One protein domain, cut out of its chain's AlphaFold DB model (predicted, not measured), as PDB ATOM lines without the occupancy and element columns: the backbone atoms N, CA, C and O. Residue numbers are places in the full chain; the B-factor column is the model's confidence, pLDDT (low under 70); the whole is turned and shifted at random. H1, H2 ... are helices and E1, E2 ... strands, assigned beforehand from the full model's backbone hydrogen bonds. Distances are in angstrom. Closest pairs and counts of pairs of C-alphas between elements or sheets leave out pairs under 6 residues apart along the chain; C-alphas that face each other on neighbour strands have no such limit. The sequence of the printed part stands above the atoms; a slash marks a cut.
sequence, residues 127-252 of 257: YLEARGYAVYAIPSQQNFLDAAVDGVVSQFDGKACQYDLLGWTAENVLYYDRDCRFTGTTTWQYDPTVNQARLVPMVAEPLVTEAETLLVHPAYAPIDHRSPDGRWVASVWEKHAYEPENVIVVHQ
ATOM      1  N   TYR A 127     103.766  84.020 115.926       69.06
ATOM      2  CA  TYR A 127     103.422  84.728 114.687       69.06
ATOM      3  C   TYR A 127     103.891  86.195 114.658       69.06
ATOM      4  O   TYR A 127     104.290  86.697 113.608       69.06
ATOM      5  N   LEU A 128     103.807  86.894 115.793       68.69
ATOM      6  CA  LEU A 128     104.242  88.286 115.926       68.69
ATOM      7  C   LEU A 128     105.765  88.368 115.994       68.69
ATOM      8  O   LEU A 128     106.375  89.175 115.296       68.69
ATOM      9  N   GLU A 129     106.380  87.473 116.761       74.69
ATOM     10  CA  GLU A 129     107.834  87.356 116.848       74.69
ATOM     11  C   GLU A 129     108.448  87.010 115.483       74.69
ATOM     12  O   GLU A 129     109.432  87.625 115.074       74.69
ATOM     13  N   ALA A 130     107.813  86.124 114.702       74.38
ATOM     14  CA  ALA A 130     108.225  85.802 113.332       74.38
ATOM     15  C   ALA A 130     108.159  86.999 112.364       74.38
ATOM     16  O   ALA A 130     108.817  86.985 111.325       74.38
ATOM     17  N   ARG A 131     107.387  88.045 112.691       70.75
ATOM     18  CA  ARG A 131     107.336  89.316 111.948       70.75
ATOM     19  C   ARG A 131     108.311  90.373 112.484       70.75
ATOM     20  O   ARG A 131     108.295  91.502 112.001       70.75
ATOM     21  N   GLY A 132     109.158  90.018 113.449       74.19
ATOM     22  CA  GLY A 132     110.161  90.911 114.032       74.19
ATOM     23  C   GLY A 132     109.630  91.830 115.133       74.19
ATOM     24  O   GLY A 132     110.349  92.732 115.560       74.19
ATOM     25  N   TYR A 133     108.398  91.624 115.609       71.00
ATOM     26  CA  TYR A 133     107.878  92.360 116.759       71.00
ATOM     27  C   TYR A 133     108.447  91.780 118.055       71.00
ATOM     28  O   TYR A 133     108.339  90.579 118.298       71.00
ATOM     29  N   ALA A 134     108.995  92.635 118.922       74.50
ATOM     30  CA  ALA A 134     109.215  92.253 120.313       74.50
ATOM     31  C   ALA A 134     107.881  92.391 121.050       74.50
ATOM     32  O   ALA A 134     107.359  93.501 121.184       74.50
ATOM     33  N   VAL A 135     107.314  91.257 121.458       70.00
ATOM     34  CA  VAL A 135     106.000  91.204 122.091       70.00
ATOM     35  C   VAL A 135     106.145  91.295 123.598       70.00
ATOM     36  O   VAL A 135     106.749  90.435 124.234       70.00
ATOM     37  N   TYR A 136     105.524  92.317 124.166       71.69
ATOM     38  CA  TYR A 136     105.357  92.452 125.597       71.69
ATOM     39  C   TYR A 136     103.887  92.190 125.894       71.69
ATOM     40  O   TYR A 136     103.005  93.018 125.653       71.69
ATOM     41  N   ALA A 137     103.613  90.964 126.329       63.59
ATOM     42  CA  ALA A 137     102.292  90.584 126.788       63.59
ATOM     43  C   ALA A 137     101.960  91.427 128.015       63.59
ATOM     44  O   ALA A 137     102.658  91.314 129.025       63.59
ATOM     45  N   ILE A 138     100.903  92.240 127.955       63.00
ATOM     46  CA  ILE A 138     100.429  92.868 129.180       63.00
ATOM     47  C   ILE A 138      99.945  91.734 130.084       63.00
ATOM     48  O   ILE A 138      99.089  90.948 129.666       63.00
ATOM     49  N   PRO A 139     100.496  91.592 131.300       53.53
ATOM     50  CA  PRO A 139     100.190  90.469 132.159       53.53
ATOM     51  C   PRO A 139      98.802  90.674 132.779       53.53
ATOM     52  O   PRO A 139      98.663  91.079 133.929       53.53
ATOM     53  N   SER A 140      97.756  90.405 132.001       53.72
ATOM     54  CA  SER A 140      96.434  90.045 132.516       53.72
ATOM     55  C   SER A 140      96.471  88.643 133.139       53.72
ATOM     56  O   SER A 140      95.718  88.368 134.067       53.72
ATOM     57  N   GLN A 141      97.413  87.799 132.696       57.56
ATOM     58  CA  GLN A 141      97.654  86.427 133.152       57.56
ATOM     59  C   GLN A 141      98.867  86.344 134.092       57.56
ATOM     60  O   GLN A 141      99.848  85.654 133.814       57.56
ATOM     61  N   GLN A 142      98.842  87.083 135.206       56.16
ATOM     62  CA  GLN A 142      99.988  87.140 136.132       56.16
ATOM     63  C   GLN A 142     100.291  85.809 136.822       56.16
ATOM     64  O   GLN A 142     101.386  85.635 137.363       56.16
ATOM     65  N   ASN A 143      99.359  84.858 136.813       71.25
ATOM     66  CA  ASN A 143      99.586  83.548 137.394       71.25
ATOM     67  C   ASN A 143      99.012  82.415 136.522       71.25
ATOM     68  O   ASN A 143      98.111  82.583 135.703       71.25
ATOM     69  N   PHE A 144      99.580  81.225 136.715       75.44
ATOM     70  CA  PHE A 144      99.217  79.993 136.009       75.44
ATOM     71  C   PHE A 144      97.734  79.612 136.167       75.44
ATOM     72  O   PHE A 144      97.163  78.980 135.280       75.44
ATOM     73  N   LEU A 145      97.114  79.986 137.291       74.50
ATOM     74  CA  LEU A 145      95.721  79.663 137.583       74.50
ATOM     75  C   LEU A 145      94.760  80.546 136.787       74.50
ATOM     76  O   LEU A 145      93.808  80.015 136.227       74.50
ATOM     77  N   ASP A 146      95.042  81.841 136.665       71.75
ATOM     78  CA  ASP A 146      94.247  82.785 135.878       71.75
ATOM     79  C   ASP A 146      94.248  82.369 134.402       71.75
ATOM     80  O   ASP A 146      93.189  82.227 133.798       71.75
ATOM     81  N   ALA A 147      95.419  82.015 133.857       72.94
ATOM     82  CA  ALA A 147      95.537  81.497 132.492       72.94
ATOM     83  C   ALA A 147      94.739  80.197 132.272       72.94
ATOM     84  O   ALA A 147      94.179  79.971 131.196       72.94
ATOM     85  N   ALA A 148      94.676  79.326 133.281       75.81
ATOM     86  CA  ALA A 148      93.860  78.121 133.218       75.81
ATOM     87  C   ALA A 148      92.358  78.426 133.290       75.81
ATOM     88  O   ALA A 148      91.586  77.823 132.545       75.81
ATOM     89  N   VAL A 149      91.939  79.350 134.161       73.75
ATOM     90  CA  VAL A 149      90.542  79.796 134.272       73.75
ATOM     91  C   VAL A 149      90.088  80.422 132.958       73.75
ATOM     92  O   VAL A 149      89.060  80.006 132.428       73.75
ATOM     93  N   ASP A 150      90.885  81.317 132.374       72.31
ATOM     94  CA  ASP A 150      90.640  81.886 131.045       72.31
ATOM     95  C   ASP A 150      90.516  80.788 129.984       72.31
ATOM     96  O   ASP A 150      89.605  80.789 129.152       72.31
ATOM     97  N   GLY A 151      91.406  79.795 130.038       73.69
ATOM     98  CA  GLY A 151      91.370  78.633 129.164       73.69
ATOM     99  C   GLY A 151      90.075  77.829 129.280       73.69
ATOM    100  O   GLY A 151      89.558  77.380 128.256       73.69
ATOM    101  N   VAL A 152      89.513  77.687 130.482       73.06
ATOM    102  CA  VAL A 152      88.209  77.044 130.690       73.06
ATOM    103  C   VAL A 152      87.069  77.942 130.204       73.06
ATOM    104  O   VAL A 152      86.219  77.470 129.454       73.06
ATOM    105  N   VAL A 153      87.052  79.230 130.564       72.19
ATOM    106  CA  VAL A 153      85.997  80.181 130.161       72.19
ATOM    107  C   VAL A 153      85.920  80.311 128.636       72.19
ATOM    108  O   VAL A 153      84.824  80.282 128.077       72.19
ATOM    109  N   SER A 154      87.069  80.322 127.953       70.12
ATOM    110  CA  SER A 154      87.148  80.366 126.485       70.12
ATOM    111  C   SER A 154      86.516  79.154 125.782       70.12
ATOM    112  O   SER A 154      86.172  79.245 124.608       70.12
ATOM    113  N   GLN A 155      86.337  78.013 126.464       68.69
ATOM    114  CA  GLN A 155      85.624  76.858 125.893       68.69
ATOM    115  C   GLN A 155      84.110  77.068 125.821       68.69
ATOM    116  O   GLN A 155      83.434  76.349 125.090       68.69
ATOM    117  N   PHE A 156      83.577  78.025 126.581       66.12
ATOM    118  CA  PHE A 156      82.144  78.273 126.713       66.12
ATOM    119  C   PHE A 156      81.669  79.479 125.898       66.12
ATOM    120  O   PHE A 156      80.678  80.113 126.259       66.12
ATOM    121  N   ASP A 157      82.374  79.784 124.803       60.66
ATOM    122  CA  ASP A 157      82.022  80.840 123.837       60.66
ATOM    123  C   ASP A 157      82.011  82.262 124.443       60.66
ATOM    124  O   ASP A 157      81.423  83.199 123.902       60.66
ATOM    125  N   GLY A 158      82.647  82.438 125.607       61.09
ATOM    126  CA  GLY A 158      82.717  83.708 126.319       61.09
ATOM    127  C   GLY A 158      84.132  84.265 126.358       61.09
ATOM    128  O   GLY A 158      85.049  83.605 126.846       61.09
ATOM    129  N   LYS A 159      84.292  85.526 125.939       65.19
ATOM    130  CA  LYS A 159      85.422  86.354 126.369       65.19
ATOM    131  C   LYS A 159      85.331  86.494 127.890       65.19
ATOM    132  O   LYS A 159      84.306  86.949 128.403       65.19
ATOM    133  N   ALA A 160      86.360  86.049 128.612       70.31
ATOM    134  CA  ALA A 160      86.419  86.216 130.066       70.31
ATOM    135  C   ALA A 160      86.458  87.707 130.431       70.31
ATOM    136  O   ALA A 160      85.765  88.144 131.356       70.31
ATOM    137  N   CYS A 161      87.208  88.471 129.634       76.56
ATOM    138  CA  CYS A 161      87.342  89.911 129.723       76.56
ATOM    139  C   CYS A 161      87.333  90.549 128.333       76.56
ATOM    140  O   CYS A 161      87.804  89.933 127.376       76.56
ATOM    141  N   GLN A 162      86.798  91.764 128.261       81.50
ATOM    142  CA  GLN A 162      86.953  92.702 127.158       81.50
ATOM    143  C   GLN A 162      87.977  93.765 127.543       81.50
ATOM    144  O   GLN A 162      88.108  94.089 128.728       81.50
ATOM    145  N   TYR A 163      88.716  94.276 126.563       84.50
ATOM    146  CA  TYR A 163      89.731  95.299 126.796       84.50
ATOM    147  C   TYR A 163      89.488  96.519 125.917       84.50
ATOM    148  O   TYR A 163      89.434  96.398 124.696       84.50
ATOM    149  N   ASP A 164      89.435  97.688 126.547       86.75
ATOM    150  CA  ASP A 164      89.287  98.974 125.874       86.75
ATOM    151  C   ASP A 164      90.565  99.791 126.068       86.75
ATOM    152  O   ASP A 164      90.977 100.081 127.193       86.75
ATOM    153  N   LEU A 165      91.227 100.164 124.973       89.25
ATOM    154  CA  LEU A 165      92.415 101.012 125.033       89.25
ATOM    155  C   LEU A 165      91.983 102.460 125.265       89.25
ATOM    156  O   LEU A 165      91.311 103.058 124.429       89.25
ATOM    157  N   LEU A 166      92.373 103.023 126.409       91.50
ATOM    158  CA  LEU A 166      92.032 104.402 126.759       91.50
ATOM    159  C   LEU A 166      92.980 105.387 126.074       91.50
ATOM    160  O   LEU A 166      92.552 106.454 125.644       91.50
ATOM    161  N   GLY A 167      94.262 105.024 125.971       91.94
ATOM    162  CA  GLY A 167      95.285 105.821 125.299       91.94
ATOM    163  C   GLY A 167      96.620 105.838 126.039       91.94
ATOM    164  O   GLY A 167      96.821 105.135 127.026       91.94
ATOM    165  N   TRP A 168      97.542 106.659 125.547       93.94
ATOM    166  CA  TRP A 168      98.896 106.820 126.061       93.94
ATOM    167  C   TRP A 168      99.089 108.178 126.735       93.94
ATOM    168  O   TRP A 168      98.569 109.189 126.260       93.94
ATOM    169  N   THR A 169      99.898 108.218 127.789       95.19
ATOM    170  CA  THR A 169     100.435 109.467 128.354       95.19
ATOM    171  C   THR A 169     101.611 109.989 127.529       95.19
ATOM    172  O   THR A 169     102.148 109.273 126.680       95.19
ATOM    173  N   ALA A 170     102.045 111.228 127.790       94.50
ATOM    174  CA  ALA A 170     103.216 111.827 127.140       94.50
ATOM    175  C   ALA A 170     104.506 111.023 127.398       94.50
ATOM    176  O   ALA A 170     105.411 110.993 126.567       94.50
ATOM    177  N   GLU A 171     104.559 110.330 128.531       95.50
ATOM    178  CA  GLU A 171     105.650 109.477 128.990       95.50
ATOM    179  C   GLU A 171     105.595 108.056 128.399       95.50
ATOM    180  O   GLU A 171     106.433 107.219 128.730       95.50
ATOM    181  N   ASN A 172     104.664 107.784 127.476       93.44
ATOM    182  CA  ASN A 172     104.433 106.475 126.857       93.44
ATOM    183  C   ASN A 172     103.960 105.406 127.858       93.44
ATOM    184  O   ASN A 172     104.326 104.236 127.739       93.44
ATOM    185  N   VAL A 173     103.115 105.787 128.820       93.06
ATOM    186  CA  VAL A 173     102.381 104.838 129.669       93.06
ATOM    187  C   VAL A 173     101.014 104.579 129.043       93.06
ATOM    188  O   VAL A 173     100.271 105.518 128.770       93.06
ATOM    189  N   LEU A 174     100.680 103.311 128.804       92.50
ATOM    190  CA  LEU A 174      99.389 102.914 128.245       92.50
ATOM    191  C   LEU A 174      98.359 102.769 129.362       92.50
ATOM    192  O   LEU A 174      98.591 102.028 130.316       92.50
ATOM    193  N   TYR A 175      97.195 103.383 129.198       92.75
ATOM    194  CA  TYR A 175      96.013 103.111 130.002       92.75
ATOM    195  C   TYR A 175      95.010 102.284 129.202       92.75
ATOM    196  O   TYR A 175      94.766 102.537 128.020       92.75
ATOM    197  N   TYR A 176      94.415 101.296 129.861       90.94
ATOM    198  CA  TYR A 176      93.357 100.475 129.289       90.94
ATOM    199  C   TYR A 176      92.364 100.055 130.371       90.94
ATOM    200  O   TYR A 176      92.737  99.835 131.528       90.94
ATOM    201  N   ASP A 177      91.104  99.923 129.985       90.75
ATOM    202  CA  ASP A 177      90.086  99.286 130.800       90.75
ATOM    203  C   ASP A 177      90.019  97.800 130.469       90.75
ATOM    204  O   ASP A 177      90.201  97.362 129.334       90.75
ATOM    205  N   ARG A 178      89.783  97.008 131.508       87.31
ATOM    206  CA  ARG A 178      89.533  95.577 131.426       87.31
ATOM    207  C   ARG A 178      88.175  95.309 132.048       87.31
ATOM    208  O   ARG A 178      88.058  95.356 133.275       87.31
ATOM    209  N   ASP A 179      87.188  95.003 131.217       86.19
ATOM    210  CA  ASP A 179      85.845  94.620 131.636       86.19
ATOM    211  C   ASP A 179      85.690  93.102 131.647       86.19
ATOM    212  O   ASP A 179      85.482  92.457 130.621       86.19
ATOM    213  N   CYS A 180      85.829  92.501 132.827       79.38
ATOM    214  CA  CYS A 180      85.629  91.067 132.984       79.38
ATOM    215  C   CYS A 180      84.220  90.769 133.472       79.38
ATOM    216  O   CYS A 180      83.737  91.377 134.426       79.38
ATOM    217  N   ARG A 181      83.613  89.712 132.919       74.81
ATOM    218  CA  ARG A 181      82.242  89.279 133.250       74.81
ATOM    219  C   ARG A 181      81.988  89.118 134.757       74.81
ATOM    220  O   ARG A 181      80.852  89.249 135.201       74.81
ATOM    221  N   PHE A 182      83.027  88.797 135.528       71.50
ATOM    222  CA  PHE A 182      82.909  88.438 136.943       71.50
ATOM    223  C   PHE A 182      83.522  89.447 137.916       71.50
ATOM    224  O   PHE A 182      83.095  89.503 139.065       71.50
ATOM    225  N   THR A 183      84.495  90.249 137.480       76.56
ATOM    226  CA  THR A 183      85.138  91.265 138.336       76.56
ATOM    227  C   THR A 183      84.692  92.686 138.005       76.56
ATOM    228  O   THR A 183      85.060  93.609 138.725       76.56
ATOM    229  N   GLY A 184      83.907  92.858 136.936       85.88
ATOM    230  CA  GLY A 184      83.542  94.155 136.383       85.88
ATOM    231  C   GLY A 184      84.722  94.856 135.713       85.88
ATOM    232  O   GLY A 184      85.780  94.258 135.474       85.88
ATOM    233  N   THR A 185      84.520  96.141 135.443       90.81
ATOM    234  CA  THR A 185      85.502  97.014 134.807       90.81
ATOM    235  C   THR A 185      86.592  97.431 135.787       90.81
ATOM    236  O   THR A 185      86.326  97.899 136.895       90.81
ATOM    237  N   THR A 186      87.841  97.257 135.368       91.12
ATOM    238  CA  THR A 186      89.039  97.649 136.112       91.12
ATOM    239  C   THR A 186      89.976  98.426 135.201       91.12
ATOM    240  O   THR A 186      90.252  97.962 134.100       91.12
ATOM    241  N   THR A 187      90.499  99.557 135.666       92.50
ATOM    242  CA  THR A 187      91.453 100.364 134.895       92.50
ATOM    243  C   THR A 187      92.883  99.970 135.234       92.50
ATOM    244  O   THR A 187      93.259  99.813 136.400       92.50
ATOM    245  N   TRP A 188      93.705  99.821 134.207       92.25
ATOM    246  CA  TRP A 188      95.097  99.422 134.323       92.25
ATOM    247  C   TRP A 188      95.994 100.428 133.620       92.25
ATOM    248  O   TRP A 188      95.624 101.013 132.606       92.25
ATOM    249  N   GLN A 189      97.194 100.592 134.166       92.12
ATOM    250  CA  GLN A 189      98.291 101.275 133.497       92.12
ATOM    251  C   GLN A 189      99.388 100.262 133.177       92.12
ATOM    252  O   GLN A 189      99.669  99.374 133.988       92.12
ATOM    253  N   TYR A 190     100.023 100.405 132.024       91.06
ATOM    254  CA  TYR A 190     101.126  99.572 131.581       91.06
ATOM    255  C   TYR A 190     102.288 100.442 131.118       91.06
ATOM    256  O   TYR A 190     102.145 101.268 130.217       91.06
ATOM    257  N   ASP A 191     103.442 100.235 131.746       91.50
ATOM    258  CA  ASP A 191     104.688 100.891 131.371       91.50
ATOM    259  C   ASP A 191     105.566  99.893 130.594       91.50
ATOM    260  O   ASP A 191     106.059  98.917 131.182       91.50
ATOM    261  N   PRO A 192     105.774 100.112 129.282       87.81
ATOM    262  CA  PRO A 192     106.565  99.214 128.452       87.81
ATOM    263  C   PRO A 192     108.065  99.254 128.775       87.81
ATOM    264  O   PRO A 192     108.781  98.315 128.434       87.81
ATOM    265  N   THR A 193     108.562 100.302 129.440       88.44
ATOM    266  CA  THR A 193     109.989 100.433 129.775       88.44
ATOM    267  C   THR A 193     110.401  99.498 130.908       88.44
ATOM    268  O   THR A 193     111.489  98.922 130.870       88.44
ATOM    269  N   VAL A 194     109.512  99.301 131.886       88.88
ATOM    270  CA  VAL A 194     109.697  98.358 133.001       88.88
ATOM    271  C   VAL A 194     108.937  97.045 132.804       88.88
ATOM    272  O   VAL A 194     109.063  96.145 133.633       88.88
ATOM    273  N   ASN A 195     108.171  96.919 131.713       84.69
ATOM    274  CA  ASN A 195     107.333  95.764 131.390       84.69
ATOM    275  C   ASN A 195     106.400  95.380 132.555       84.69
ATOM    276  O   ASN A 195     106.368  94.234 133.011       84.69
ATOM    277  N   GLN A 196     105.670  96.367 133.083       84.81
ATOM    278  CA  GLN A 196     104.823  96.179 134.257       84.81
ATOM    279  C   GLN A 196     103.429  96.762 134.047       84.81
ATOM    280  O   GLN A 196     103.276  97.936 133.717       84.81
ATOM    281  N   ALA A 197     102.409  95.944 134.323       86.62
ATOM    282  CA  ALA A 197     101.027  96.391 134.448       86.62
ATOM    283  C   ALA A 197     100.644  96.575 135.919       86.62
ATOM    284  O   ALA A 197     100.995  95.755 136.775       86.62
ATOM    285  N   ARG A 198      99.884  97.628 136.212       89.62
ATOM    286  CA  ARG A 198      99.388  97.936 137.552       89.62
ATOM    287  C   ARG A 198      97.928  98.371 137.500       89.62
ATOM    288  O   ARG A 198      97.559  99.228 136.706       89.62
ATOM    289  N   LEU A 199      97.128  97.821 138.412       90.00
ATOM    290  CA  LEU A 199      95.760  98.265 138.651       90.00
ATOM    291  C   LEU A 199      95.760  99.683 139.242       90.00
ATOM    292  O   LEU A 199      96.455  99.951 140.230       90.00
ATOM    293  N   VAL A 200      94.956 100.567 138.661       93.38
ATOM    294  CA  VAL A 200      94.792 101.959 139.086       93.38
ATOM    295  C   VAL A 200      93.311 102.276 139.294       93.38
ATOM    296  O   VAL A 200      92.459 101.699 138.626       93.38
ATOM    297  N   PRO A 201      92.964 103.173 140.235       92.75
ATOM    298  CA  PRO A 201      91.564 103.503 140.492       92.75
ATOM    299  C   PRO A 201      90.926 104.324 139.363       92.75
ATOM    300  O   PRO A 201      89.713 104.285 139.205       92.75
ATOM    301  N   MET A 202      91.731 105.101 138.632       93.00
ATOM    302  CA  MET A 202      91.328 105.920 137.487       93.00
ATOM    303  C   MET A 202      92.570 106.401 136.726       93.00
ATOM    304  O   MET A 202      93.689 106.326 137.247       93.00
ATOM    305  N   VAL A 203      92.363 106.938 135.525       93.19
ATOM    306  CA  VAL A 203      93.397 107.632 134.747       93.19
ATOM    307  C   VAL A 203      93.774 108.935 135.462       93.19
ATOM    308  O   VAL A 203      92.937 109.822 135.622       93.19
ATOM    309  N   ALA A 204      95.013 109.030 135.947       88.44
ATOM    310  CA  ALA A 204      95.490 110.184 136.718       88.44
ATOM    311  C   ALA A 204      96.128 111.275 135.842       88.44
ATOM    312  O   ALA A 204      96.138 112.446 136.220       88.44
ATOM    313  N   GLU A 205      96.665 110.883 134.690       90.00
ATOM    314  CA  GLU A 205      97.438 111.733 133.788       90.00
ATOM    315  C   GLU A 205      96.656 112.009 132.497       90.00
ATOM    316  O   GLU A 205      95.866 111.168 132.064       90.00
ATOM    317  N   PRO A 206      96.840 113.179 131.864       89.56
ATOM    318  CA  PRO A 206      96.191 113.465 130.595       89.56
ATOM    319  C   PRO A 206      96.696 112.506 129.510       89.56
ATOM    320  O   PRO A 206      97.900 112.382 129.280       89.56
ATOM    321  N   LEU A 207      95.761 111.856 128.822       91.12
ATOM    322  CA  LEU A 207      96.072 111.021 127.667       91.12
ATOM    323  C   LEU A 207      96.304 111.920 126.451       91.12
ATOM    324  O   LEU A 207      95.527 112.833 126.177       91.12
ATOM    325  N   VAL A 208      97.405 111.676 125.748       90.00
ATOM    326  CA  VAL A 208      97.821 112.431 124.556       90.00
ATOM    327  C   VAL A 208      97.238 111.811 123.288       90.00
ATOM    328  O   VAL A 208      97.046 112.497 122.289       90.00
ATOM    329  N   THR A 209      96.924 110.518 123.332       82.25
ATOM    330  CA  THR A 209      96.190 109.825 122.271       82.25
ATOM    331  C   THR A 209      94.752 109.608 122.720       82.25
ATOM    332  O   THR A 209      94.534 109.132 123.834       82.25
ATOM    333  N   GLU A 210      93.783 109.921 121.865       69.12
ATOM    334  CA  GLU A 210      92.374 109.647 122.151       69.12
ATOM    335  C   GLU A 210      92.069 108.145 122.063       69.12
ATOM    336  O   GLU A 210      92.740 107.408 121.339       69.12
ATOM    337  N   ALA A 211      91.049 107.706 122.805       64.75
ATOM    338  CA  ALA A 211      90.505 106.358 122.712       64.75
ATOM    339  C   ALA A 211      89.864 106.166 121.332       64.75
ATOM    340  O   ALA A 211      88.925 106.879 120.970       64.75
ATOM    341  N   GLU A 212      90.339 105.192 120.561       60.38
ATOM    342  CA  GLU A 212      89.708 104.836 119.299       60.38
ATOM    343  C   GLU A 212      88.604 103.838 119.642       60.38
ATOM    344  O   GLU A 212      88.851 102.700 120.042       60.38
ATOM    345  N   THR A 213      87.350 104.298 119.605       52.41
ATOM    346  CA  THR A 213      86.215 103.434 119.934       52.41
ATOM    347  C   THR A 213      86.153 102.311 118.895       52.41
ATOM    348  O   THR A 213      85.935 102.577 117.714       52.41
ATOM    349  N   LEU A 214      86.309 101.065 119.353       50.69
ATOM    350  CA  LEU A 214      86.346  99.772 118.635       50.69
ATOM    351  C   LEU A 214      85.193  99.482 117.640       50.69
ATOM    352  O   LEU A 214      85.073  98.375 117.120       50.69
ATOM    353  N   LEU A 215      84.310 100.439 117.358       47.69
ATOM    354  CA  LEU A 215      83.017 100.217 116.711       47.69
ATOM    355  C   LEU A 215      83.083  99.805 115.229       47.69
ATOM    356  O   LEU A 215      82.051  99.398 114.697       47.69
ATOM    357  N   VAL A 216      84.233  99.884 114.539       45.88
ATOM    358  CA  VAL A 216      84.294  99.606 113.086       45.88
ATOM    359  C   VAL A 216      85.626  98.999 112.616       45.88
ATOM    360  O   VAL A 216      86.163  99.409 111.587       45.88
ATOM    361  N   HIS A 217      86.172  97.997 113.307       44.53
ATOM    362  CA  HIS A 217      87.276  97.217 112.733       44.53
ATOM    363  C   HIS A 217      86.838  95.799 112.349       44.53
ATOM    364  O   HIS A 217      86.230  95.099 113.158       44.53
ATOM    365  N   PRO A 218      87.085  95.356 111.095       47.91
ATOM    366  CA  PRO A 218      86.879  93.960 110.734       47.91
ATOM    367  C   PRO A 218      87.764  93.102 111.642       47.91
ATOM    368  O   PRO A 218      88.866  93.531 111.973       47.91
ATOM    369  N   ALA A 219      87.295  91.899 111.990       48.09
ATOM    370  CA  ALA A 219      87.850  90.957 112.981       48.09
ATOM    371  C   ALA A 219      89.344  90.556 112.830       48.09
ATOM    372  O   ALA A 219      89.807  89.629 113.482       48.09
ATOM    373  N   TYR A 220      90.102  91.214 111.952       48.97
ATOM    374  CA  TYR A 220      91.507  90.955 111.649       48.97
ATOM    375  C   TYR A 220      92.360  92.222 111.468       48.97
ATOM    376  O   TYR A 220      93.537  92.098 111.132       48.97
ATOM    377  N   ALA A 221      91.802  93.426 111.639       51.50
ATOM    378  CA  ALA A 221      92.594  94.653 111.629       51.50
ATOM    379  C   ALA A 221      93.030  94.968 113.069       51.50
ATOM    380  O   ALA A 221      92.161  95.250 113.893       51.50
ATOM    381  N   PRO A 222      94.332  94.884 113.404       56.88
ATOM    382  CA  PRO A 222      94.803  95.337 114.704       56.88
ATOM    383  C   PRO A 222      94.447  96.817 114.860       56.88
ATOM    384  O   PRO A 222      94.677  97.610 113.947       56.88
ATOM    385  N   ILE A 223      93.871  97.181 116.006       61.38
ATOM    386  CA  ILE A 223      93.804  98.593 116.387       61.38
ATOM    387  C   ILE A 223      95.216  98.982 116.778       61.38
ATOM    388  O   ILE A 223      95.741  98.441 117.749       61.38
ATOM    389  N   ASP A 224      95.848  99.845 115.994       70.00
ATOM    390  CA  ASP A 224      97.220 100.280 116.224       70.00
ATOM    391  C   ASP A 224      97.210 101.573 117.055       70.00
ATOM    392  O   ASP A 224      97.339 102.675 116.523       70.00
ATOM    393  N   HIS A 225      97.108 101.454 118.382       83.44
ATOM    394  CA  HIS A 225      97.291 102.598 119.280       83.44
ATOM    395  C   HIS A 225      98.779 102.855 119.499       83.44
ATOM    396  O   HIS A 225      99.425 102.205 120.326       83.44
ATOM    397  N   ARG A 226      99.333 103.820 118.764       88.50
ATOM    398  CA  ARG A 226     100.753 104.191 118.848       88.50
ATOM    399  C   ARG A 226     101.036 105.099 120.039       88.50
ATOM    400  O   ARG A 226     100.272 106.022 120.303       88.50
ATOM    401  N   SER A 227     102.154 104.864 120.718       90.88
ATOM    402  CA  SER A 227     102.679 105.782 121.728       90.88
ATOM    403  C   SER A 227     103.095 107.123 121.106       90.88
ATOM    404  O   SER A 227     103.395 107.170 119.908       90.88
ATOM    405  N   PRO A 228     103.171 108.221 121.885       91.00
ATOM    406  CA  PRO A 228     103.605 109.525 121.376       91.00
ATOM    407  C   PRO A 228     104.992 109.521 120.726       91.00
ATOM    408  O   PRO A 228     105.233 110.275 119.786       91.00
ATOM    409  N   ASP A 229     105.897 108.662 121.199       90.38
ATOM    410  CA  ASP A 229     107.225 108.479 120.605       90.38
ATOM    411  C   ASP A 229     107.240 107.563 119.361       90.38
ATOM    412  O   ASP A 229     108.286 107.387 118.740       90.38
ATOM    413  N   GLY A 230     106.100 106.965 119.003       88.44
ATOM    414  CA  GLY A 230     105.925 106.072 117.857       88.44
ATOM    415  C   GLY A 230     106.580 104.692 117.987       88.44
ATOM    416  O   GLY A 230     106.426 103.875 117.077       88.44
ATOM    417  N   ARG A 231     107.290 104.407 119.086       89.06
ATOM    418  CA  ARG A 231     108.048 103.154 119.267       89.06
ATOM    419  C   ARG A 231     107.180 101.985 119.709       89.06
ATOM    420  O   ARG A 231     107.523 100.832 119.438       89.06
ATOM    421  N   TRP A 232     106.081 102.268 120.398       88.25
ATOM    422  CA  TRP A 232     105.192 101.261 120.957       88.25
ATOM    423  C   TRP A 232     103.859 101.276 120.233       88.25
ATOM    424  O   TRP A 232     103.304 102.332 119.937       88.25
ATOM    425  N   VAL A 233     103.333 100.087 119.972       86.75
ATOM    426  CA  VAL A 233     101.990  99.909 119.427       86.75
ATOM    427  C   VAL A 233     101.233  98.993 120.369       86.75
ATOM    428  O   VAL A 233     101.640  97.852 120.582       86.75
ATOM    429  N   ALA A 234     100.159  99.506 120.956       86.88
ATOM    430  CA  ALA A 234      99.201  98.720 121.713       86.88
ATOM    431  C   ALA A 234      98.077  98.280 120.784       86.88
ATOM    432  O   ALA A 234      97.581  99.078 119.993       86.88
ATOM    433  N   SER A 235      97.669  97.024 120.897       81.31
ATOM    434  CA  SER A 235      96.568  96.487 120.115       81.31
ATOM    435  C   SER A 235      95.813  95.420 120.890       81.31
ATOM    436  O   SER A 235      96.415  94.633 121.624       81.31
ATOM    437  N   VAL A 236      94.495  95.379 120.710       77.50
ATOM    438  CA  VAL A 236      93.642  94.302 121.223       77.50
ATOM    439  C   VAL A 236      93.493  93.275 120.112       77.50
ATOM    440  O   VAL A 236      92.947  93.566 119.050       77.50
ATOM    441  N   TRP A 237      94.025  92.075 120.333       65.69
ATOM    442  CA  TRP A 237      93.988  91.019 119.325       65.69
ATOM    443  C   TRP A 237      92.814  90.084 119.581       65.69
ATOM    444  O   TRP A 237      92.858  89.241 120.476       65.69
ATOM    445  N   GLU A 238      91.795  90.176 118.734       60.44
ATOM    446  CA  GLU A 238      90.715  89.194 118.651       60.44
ATOM    447  C   GLU A 238      91.123  88.094 117.664       60.44
ATOM    448  O   GLU A 238      90.582  87.963 116.570       60.44
ATOM    449  N   LYS A 239      92.190  87.349 117.979       49.56
ATOM    450  CA  LYS A 239      92.844  86.534 116.946       49.56
ATOM    451  C   LYS A 239      91.933  85.426 116.419       49.56
ATOM    452  O   LYS A 239      91.971  85.180 115.223       49.56
ATOM    453  N   HIS A 240      91.075  84.837 117.258       46.72
ATOM    454  CA  HIS A 240      90.003  83.898 116.905       46.72
ATOM    455  C   HIS A 240      88.907  83.966 117.983       46.72
ATOM    456  O   HIS A 240      89.233  84.236 119.135       46.72
ATOM    457  N   ALA A 241      87.649  83.629 117.661       43.25
ATOM    458  CA  ALA A 241      86.499  83.618 118.592       43.25
ATOM    459  C   ALA A 241      86.706  82.816 119.905       43.25
ATOM    460  O   ALA A 241      85.857  82.832 120.791       43.25
ATOM    461  N   TYR A 242      87.840  82.122 120.040       40.62
ATOM    462  CA  TYR A 242      88.182  81.216 121.127       40.62
ATOM    463  C   TYR A 242      89.512  81.536 121.824       40.62
ATOM    464  O   TYR A 242      89.962  80.714 122.623       40.62
ATOM    465  N   GLU A 243      90.190  82.647 121.518       48.41
ATOM    466  CA  GLU A 243      91.359  83.112 122.284       48.41
ATOM    467  C   GLU A 243      90.947  84.242 123.241       48.41
ATOM    468  O   GLU A 243      90.080  85.041 122.888       48.41
ATOM    469  N   PRO A 244      91.507  84.306 124.465       52.66
ATOM    470  CA  PRO A 244      91.268  85.448 125.337       52.66
ATOM    471  C   PRO A 244      91.786  86.711 124.644       52.66
ATOM    472  O   PRO A 244      92.919  86.720 124.152       52.66
ATOM    473  N   GLU A 245      90.966  87.765 124.609       57.84
ATOM    474  CA  GLU A 245      91.462  89.084 124.236       57.84
ATOM    475  C   GLU A 245      92.623  89.422 125.159       57.84
ATOM    476  O   GLU A 245      92.549  89.250 126.376       57.84
ATOM    477  N   ASN A 246      93.722  89.854 124.566       66.69
ATOM    478  CA  ASN A 246      94.848  90.368 125.311       66.69
ATOM    479  C   ASN A 246      95.237  91.690 124.684       66.69
ATOM    480  O   ASN A 246      95.268  91.825 123.456       66.69
ATOM    481  N   VAL A 247      95.566  92.649 125.542       69.25
ATOM    482  CA  VAL A 247      96.302  93.820 125.097       69.25
ATOM    483  C   VAL A 247      97.732  93.369 124.835       69.25
ATOM    484  O   VAL A 247      98.431  92.879 125.725       69.25
ATOM    485  N   ILE A 248      98.148  93.507 123.587       76.19
ATOM    486  CA  ILE A 248      99.499  93.216 123.144       76.19
ATOM    487  C   ILE A 248     100.183  94.551 122.906       76.19
ATOM    488  O   ILE A 248      99.686  95.365 122.128       76.19
ATOM    489  N   VAL A 249     101.328  94.762 123.553       76.44
ATOM    490  CA  VAL A 249     102.192  95.903 123.255       76.44
ATOM    491  C   VAL A 249     103.409  95.392 122.514       76.44
ATOM    492  O   VAL A 249     104.154  94.550 123.014       76.44
ATOM    493  N   VAL A 250     103.605  95.888 121.299       79.81
ATOM    494  CA  VAL A 250     104.765  95.554 120.481       79.81
ATOM    495  C   VAL A 250     105.695  96.748 120.372       79.81
ATOM    496  O   VAL A 250     105.256  97.883 120.195       79.81
ATOM    497  N   HIS A 251     106.994  96.481 120.460       83.06
ATOM    498  CA  HIS A 251     108.009  97.453 120.072       83.06
ATOM    499  C   HIS A 251     108.239  97.335 118.566       83.06
ATOM    500  O   HIS A 251     108.659  96.276 118.088       83.06
ATOM    501  N   GLN A 252     107.971  98.405 117.819       75.25
ATOM    502  CA  GLN A 252     108.263  98.446 116.392       75.25
ATOM    503  C   GLN A 252     109.721  98.898 116.207       75.25
ATOM    504  O   GLN A 252     110.057 100.021 116.583       75.25
TER     505      GLN A 252
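This is residues 127 to 252 of the 257 residues of an uncharacterized protein of Anaerolineaceae bacterium (UniProt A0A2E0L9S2). Two strongly twisted antiparallel sheets, E2 E3 E4 E5 and E1 E7 E6, lie partly face to face as a sandwich, nearest where E2 comes to E6 and E7, while E4 and E5 stay away from the smaller sheet. H1 lies out at one end, on neither sheet, and the long link of residues 201 to 231 passes from one sheet to the other. The printed part has 126 residues, with one named helix and seven named strands in the order E1 H1 E2 E3 E4 E5 E6 E7; the class is mixed, helices and strands, and under half of the residues are in named elements. The whole is compact, with a radius of gyration of the C-alphas of 14.1 A and spans of 39 by 36 by 30 A.

The larger sheet is a meander, each strand the antiparallel neighbour of the one before: E2, residues 161 to 168, E3, residues 174 to 180, E4, residues 184 to 191, and E5, residues 196 to 200. In the hairpin of E2 and E3, N 162 and O 179 are 2.8 A apart; in that of E3 and E4, N 178 and O 186 are 2.8 A apart. In the hairpin of E4 and E5, at 138 degrees, N 189 and O 198 are 2.9 A apart. The other sheet has E7, residues 246 to 251, as its inner strand, with E1, residues 134 to 137, and E6, residues 232 to 237, as edge strands. N 136 and O 249 of E1 and E7 are 2.9 A apart, as are N 235 and O 248 of the hairpin of E6 and E7. Between the sheets, the closest C-alphas of E2 and E6 are those of Tyr 163 and Val 236, 6.9 A apart. E4 and E6 are apart. H1, residues 144 to 156, is on neither sheet; 7 of its 9 O i to N i+4 pairs are within hydrogen-bond range.

E2 measures 20.8 A from first to last C-alpha, E3 18.8 A, E4 22.8 A and H1 19.5 A. E1 begins at C-alpha 134, (109.215, 92.253, 120.313). E2 begins at C-alpha 161, (87.342, 89.911, 129.723). E7 ends at C-alpha 251, (108.009, 97.453, 120.072).

The two C-alphas farthest apart, of Phe 156 and Asp 229, are 39.7 A apart. The printed part has no cut. The link from E5 to E6 is long, with 31 residues; within it residues 225 to 226 pair antiparallel with residues 233 to 234 of E6. The mean pLDDT of the printed part is 75.7; residues 127 to 128, 137 to 142, 155 to 159, 210 to 223 and 237 to 247 are under 70.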